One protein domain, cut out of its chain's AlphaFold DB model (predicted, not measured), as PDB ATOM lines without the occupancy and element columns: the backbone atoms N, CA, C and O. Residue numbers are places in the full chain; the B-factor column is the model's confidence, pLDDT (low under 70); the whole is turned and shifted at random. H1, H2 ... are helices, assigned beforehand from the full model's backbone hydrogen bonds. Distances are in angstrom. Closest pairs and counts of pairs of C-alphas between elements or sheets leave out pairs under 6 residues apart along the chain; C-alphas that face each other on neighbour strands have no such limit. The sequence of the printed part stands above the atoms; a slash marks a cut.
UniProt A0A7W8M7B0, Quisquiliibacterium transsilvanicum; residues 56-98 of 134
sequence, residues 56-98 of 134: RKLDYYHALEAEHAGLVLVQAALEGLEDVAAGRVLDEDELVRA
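This is residues 56 to 98 of the 134 residues of a protein of Quisquiliibacterium transsilvanicum (UniProt A0A7W8M7B0). One long helix, H1, gently kinked, makes nearly the whole length of an extended rod. At its last residues the chain turns off sideways through residues 86 to 91 to a short helix, H2, which makes a small foot apart from H1. The printed part has 43 residues with two named helices, H1 then H2, and no named strand: all helix. It is extended, with a radius of gyration of the C-alphas of 16.5 A and spans of 50 by 22 by 8 A.

H1, residues 56 to 85, runs 43.0 A from C-alpha 56 at (-33.204, 17.697, -47.032) to C-alpha 85 at (-23.054, 37.978, -10.458). H2, residues 92 to 98, ends at C-alpha 98 at (-36.151, 23.538, -3.150), 9.9 A from C-alpha 92.

H1 has a kink of 28 degrees near residue 66. H1 and H2 are apart, with no C-alpha of the one within 8 A of the other. In H2 every O i to N i+4 pair is within hydrogen-bond range; in H1, 24 of 26 are.

The C-alphas farthest apart, of Arg 56 and Asp 93, are 50.5 A apart. The printed part has no cut, and the link from H1 to H2 is short. Residues 64 to 72 have pLDDT under 70.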
ATOM      1  N   ARG A  56     -34.311  16.830 -47.477       88.94
ATOM      2  CA  ARG A  56     -33.204  17.697 -47.032       88.94
ATOM      3  C   ARG A  56     -33.676  18.698 -45.990       88.94
ATOM      4  O   ARG A  56     -32.918  19.084 -45.105       88.94
ATOM      5  N   LYS A  57     -34.931  19.142 -46.101       86.75
ATOM      6  CA  LYS A  57     -35.553  20.019 -45.108       86.75
ATOM      7  C   LYS A  57     -35.807  19.277 -43.797       86.75
ATOM      8  O   LYS A  57     -35.578  19.849 -42.737       86.75
ATOM      9  N   LEU A  58     -36.232  18.016 -43.877       88.44
ATOM     10  CA  LEU A  58     -36.371  17.153 -42.707       88.44
ATOM     11  C   LEU A  58     -35.011  16.905 -42.029       88.44
ATOM     12  O   LEU A  58     -34.902  17.092 -40.821       88.44
ATOM     13  N   ASP A  59     -33.965  16.605 -42.805       86.19
ATOM     14  CA  ASP A  59     -32.592  16.451 -42.301       86.19
ATOM     15  C   ASP A  59     -32.088  17.733 -41.625       86.19
ATOM     16  O   ASP A  59     -31.504  17.689 -40.543       86.19
ATOM     17  N   TYR A  60     -32.345  18.891 -42.239       82.38
ATOM     18  CA  TYR A  60     -32.000  20.191 -41.670       82.38
ATOM     19  C   TYR A  60     -32.712  20.444 -40.336       82.38
ATOM     20  O   TYR A  60     -32.080  20.911 -39.389       82.38
ATOM     21  N   TYR A  61     -34.004  20.121 -40.235       78.06
ATOM     22  CA  TYR A  61     -34.734  20.277 -38.979       78.06
ATOM     23  C   TYR A  61     -34.203  19.348 -37.886       78.06
ATOM     24  O   TYR A  61     -34.021  19.810 -36.766       78.06
ATOM     25  N   HIS A  62     -33.843  18.105 -38.206       81.31
ATOM     26  CA  HIS A  62     -33.208  17.217 -37.231       81.31
ATOM     27  C   HIS A  62     -31.805  17.683 -36.813       81.31
ATOM     28  O   HIS A  62     -31.448  17.584 -35.639       81.31
ATOM     29  N   ALA A  63     -31.016  18.240 -37.738       77.56
ATOM     30  CA  ALA A  63     -29.721  18.833 -37.407       77.56
ATOM     31  C   ALA A  63     -29.873  20.039 -36.463       77.56
ATOM     32  O   ALA A  63     -29.105  20.189 -35.515       77.56
ATOM     33  N   LEU A  64     -30.900  20.866 -36.685       67.00
ATOM     34  CA  LEU A  64     -31.196  22.019 -35.840       67.00
ATOM     35  C   LEU A  64     -31.804  21.625 -34.485       67.00
ATOM     36  O   LEU A  64     -31.521  22.281 -33.489       67.00
ATOM     37  N   GLU A  65     -32.612  20.565 -34.415       66.88
ATOM     38  CA  GLU A  65     -33.112  20.005 -33.149       66.88
ATOM     39  C   GLU A  65     -31.958  19.529 -32.257       66.88
ATOM     40  O   GLU A  65     -31.956  19.798 -31.054       66.88
ATOM     41  N   ALA A  66     -30.938  18.894 -32.845       62.41
ATOM     42  CA  ALA A  66     -29.731  18.495 -32.123       62.41
ATOM     43  C   ALA A  66     -28.939  19.705 -31.586       62.41
ATOM     44  O   ALA A  66     -28.339  19.624 -30.514       62.41
ATOM     45  N   GLU A  67     -28.973  20.841 -32.288       58.06
ATOM     46  CA  GLU A  67     -28.355  22.096 -31.841       58.06
ATOM     47  C   GLU A  67     -29.225  22.864 -30.822       58.06
ATOM     48  O   GLU A  67     -28.698  23.518 -29.921       58.06
ATOM     49  N   HIS A  68     -30.557  22.749 -30.891       57.66
ATOM     50  CA  HIS A  68     -31.491  23.415 -29.971       57.66
ATOM     51  C   HIS A  68     -31.374  22.917 -28.524       57.66
ATOM     52  O   HIS A  68     -31.637  23.685 -27.596       57.66
ATOM     53  N   ALA A  69     -30.904  21.682 -28.311       56.88
ATOM     54  CA  ALA A  69     -30.491  21.217 -26.986       56.88
ATOM     55  C   ALA A  69     -29.352  22.080 -26.406       56.88
ATOM     56  O   ALA A  69     -29.324  22.355 -25.208       56.88
ATOM     57  N   GLY A  70     -28.442  22.563 -27.257       56.97
ATOM     58  CA  GLY A  70     -27.343  23.438 -26.861       56.97
ATOM     59  C   GLY A  70     -27.804  24.846 -26.486       56.97
ATOM     60  O   GLY A  70     -27.341  25.389 -25.487       56.97
ATOM     61  N   LEU A  71     -28.745  25.434 -27.231       59.28
ATOM     62  CA  LEU A  71     -29.196  26.812 -26.984       59.28
ATOM     63  C   LEU A  71     -29.978  26.965 -25.671       59.28
ATOM     64  O   LEU A  71     -29.763  27.942 -24.956       59.28
ATOM     65  N   VAL A  72     -30.823  25.990 -25.316       61.84
ATOM     66  CA  VAL A  72     -31.540  25.993 -24.027       61.84
ATOM     67  C   VAL A  72     -30.557  25.908 -22.855       61.84
ATOM     68  O   VAL A  72     -30.699  26.634 -21.874       61.84
ATOM     69  N   LEU A  73     -29.516  25.077 -22.974       73.88
ATOM     70  CA  LEU A  73     -28.478  24.962 -21.946       73.88
ATOM     71  C   LEU A  73     -27.622  26.227 -21.840       73.88
ATOM     72  O   LEU A  73     -27.280  26.639 -20.737       73.88
ATOM     73  N   VAL A  74     -27.303  26.868 -22.967       80.38
ATOM     74  CA  VAL A  74     -26.551  28.129 -22.978       80.38
ATOM     75  C   VAL A  74     -27.359  29.253 -22.337       80.38
ATOM     76  O   VAL A  74     -26.804  30.021 -21.557       80.38
ATOM     77  N   GLN A  75     -28.661  29.344 -22.614       83.25
ATOM     78  CA  GLN A  75     -29.505  30.377 -22.020       83.25
ATOM     79  C   GLN A  75     -29.666  30.181 -20.506       83.25
ATOM     80  O   GLN A  75     -29.441  31.126 -19.757       83.25
ATOM     81  N   ALA A  76     -29.922  28.950 -20.054       85.81
ATOM     82  CA  ALA A  76     -29.963  28.628 -18.626       85.81
ATOM     83  C   ALA A  76     -28.613  28.880 -17.925       85.81
ATOM     84  O   ALA A  76     -28.572  29.351 -16.791       85.81
ATOM     85  N   ALA A  77     -27.490  28.608 -18.599       89.38
ATOM     86  CA  ALA A  77     -26.161  28.897 -18.066       89.38
ATOM     87  C   ALA A  77     -25.889  30.407 -17.957       89.38
ATOM     88  O   ALA A  77     -25.293  30.844 -16.975       89.38
ATOM     89  N   LEU A  78     -26.324  31.205 -18.938       93.56
ATOM     90  CA  LEU A  78     -26.215  32.664 -18.888       93.56
ATOM     91  C   LEU A  78     -27.056  33.248 -17.748       93.56
ATOM     92  O   LEU A  78     -26.530  34.041 -16.972       93.56
ATOM     93  N   GLU A  79     -28.306  32.804 -17.597       93.62
ATOM     94  CA  GLU A  79     -29.171  33.204 -16.480       93.62
ATOM     95  C   GLU A  79     -28.540  32.844 -15.126       93.62
ATOM     96  O   GLU A  79     -28.432  33.700 -14.248       93.62
ATOM     97  N   GLY A  80     -28.005  31.626 -14.980       92.50
ATOM     98  CA  GLY A  80     -27.297  31.215 -13.765       92.50
ATOM     99  C   GLY A  80     -26.045  32.054 -13.470       92.50
ATOM    100  O   GLY A  80     -25.771  32.374 -12.315       92.50
ATOM    101  N   LEU A  81     -25.285  32.459 -14.494       95.62
ATOM    102  CA  LEU A  81     -24.130  33.351 -14.326       95.62
ATOM    103  C   LEU A  81     -24.547  34.767 -13.903       95.62
ATOM    104  O   LEU A  81     -23.869  35.377 -13.074       95.62
ATOM    105  N   GLU A  82     -25.652  35.286 -14.437       97.06
ATOM    106  CA  GLU A  82     -26.221  36.570 -14.017       97.06
ATOM    107  C   GLU A  82     -26.730  36.524 -12.571       97.06
ATOM    108  O   GLU A  82     -26.523  37.478 -11.816       97.06
ATOM    109  N   ASP A  83     -27.347  35.414 -12.161       95.62
ATOM    110  CA  ASP A  83     -27.767  35.177 -10.781       95.62
ATOM    111  C   ASP A  83     -26.570  35.164  -9.827       95.62
ATOM    112  O   ASP A  83     -26.584  35.874  -8.819       95.62
ATOM    113  N   VAL A  84     -25.485  34.463 -10.181       94.69
ATOM    114  CA  VAL A  84     -24.234  34.474  -9.405       94.69
ATOM    115  C   VAL A  84     -23.652  35.886  -9.313       94.69
ATOM    116  O   VAL A  84     -23.296  36.333  -8.223       94.69
ATOM    117  N   ALA A  85     -23.586  36.616 -10.430       95.62
ATOM    118  CA  ALA A  85     -23.054  37.978 -10.458       95.62
ATOM    119  C   ALA A  85     -23.890  38.960  -9.617       95.62
ATOM    120  O   ALA A  85     -23.345  39.895  -9.028       95.62
ATOM    121  N   ALA A  86     -25.203  38.740  -9.537       96.56
ATOM    122  CA  ALA A  86     -26.120  39.534  -8.728       96.56
ATOM    123  C   ALA A  86     -26.259  39.041  -7.274       96.56
ATOM    124  O   ALA A  86     -27.021  39.636  -6.510       96.56
ATOM    125  N   GLY A  87     -25.560  37.968  -6.890       94.75
ATOM    126  CA  GLY A  87     -25.649  37.366  -5.558       94.75
ATOM    127  C   GLY A  87     -26.965  36.630  -5.280       94.75
ATOM    128  O   GLY A  87     -27.280  36.372  -4.123       94.75
ATOM    129  N   ARG A  88     -27.741  36.287  -6.315       95.69
ATOM    130  CA  ARG A  88     -28.979  35.498  -6.227       95.69
ATOM    131  C   ARG A  88     -28.658  34.002  -6.219       95.69
ATOM    132  O   ARG A  88     -29.020  33.272  -7.133       95.69
ATOM    133  N   VAL A  89     -27.935  33.559  -5.199       93.62
ATOM    134  CA  VAL A  89     -27.543  32.155  -5.024       93.62
ATOM    135  C   VAL A  89     -28.289  31.546  -3.845       93.62
ATOM    136  O   VAL A  89     -28.525  32.232  -2.855       93.62
ATOM    137  N   LEU A  90     -28.660  30.272  -3.966       93.75
ATOM    138  CA  LEU A  90     -29.188  29.481  -2.855       93.75
ATOM    139  C   LEU A  90     -28.016  28.904  -2.064       93.75
ATOM    140  O   LEU A  90     -27.032  28.455  -2.664       93.75
ATOM    141  N   ASP A  91     -28.127  28.881  -0.742       93.38
ATOM    142  CA  ASP A  91     -27.234  28.059   0.068       93.38
ATOM    143  C   ASP A  91     -27.609  26.563  -0.007       93.38
ATOM    144  O   ASP A  91     -28.576  26.158  -0.661       93.38
ATOM    145  N   GLU A  92     -26.789  25.718   0.616       91.44
ATOM    146  CA  GLU A  92     -26.965  24.264   0.574       91.44
ATOM    147  C   GLU A  92     -28.319  23.822   1.158       91.44
ATOM    148  O   GLU A  92     -28.996  22.973   0.573       91.44
ATOM    149  N   ASP A  93     -28.756  24.436   2.258       93.75
ATOM    150  CA  ASP A  93     -30.008  24.092   2.931       93.75
ATOM    151  C   ASP A  93     -31.225  24.552   2.112       93.75
ATOM    152  O   ASP A  93     -32.228  23.833   1.989       93.75
ATOM    153  N   GLU A  94     -31.141  25.742   1.520       92.94
ATOM    154  CA  GLU A  94     -32.157  26.292   0.628       92.94
ATOM    155  C   GLU A  94     -32.318  25.445  -0.639       92.94
ATOM    156  O   GLU A  94     -33.448  25.147  -1.044       92.94
ATOM    157  N   LEU A  95     -31.208  24.991  -1.230       91.19
ATOM    158  CA  LEU A  95     -31.220  24.129  -2.407       91.19
ATOM    159  C   LEU A  95     -31.849  22.764  -2.104       91.19
ATOM    160  O   LEU A  95     -32.711  22.297  -2.854       91.19
ATOM    161  N   VAL A  96     -31.462  22.135  -0.990       92.31
ATOM    162  CA  VAL A  96     -32.033  20.849  -0.557       92.31
ATOM    163  C   VAL A  96     -33.540  20.972  -0.339       92.31
ATOM    164  O   VAL A  96     -34.300  20.087  -0.739       92.31
ATOM    165  N   ARG A  97     -34.000  22.084   0.244       92.06
ATOM    166  CA  ARG A  97     -35.431  22.339   0.436       92.06
ATOM    167  C   ARG A  97     -36.163  22.567  -0.889       92.06
ATOM    168  O   ARG A  97     -37.279  22.076  -1.034       92.06
ATOM    169  N   ALA A  98     -35.559  23.278  -1.839       87.94
ATOM    170  CA  ALA A  98     -36.151  23.538  -3.150       87.94
ATOM    171  C   ALA A  98     -36.290  22.266  -4.008       87.94
ATOM    172  O   ALA A  98     -37.247  22.139  -4.770       87.94
TER     173      ALA A  98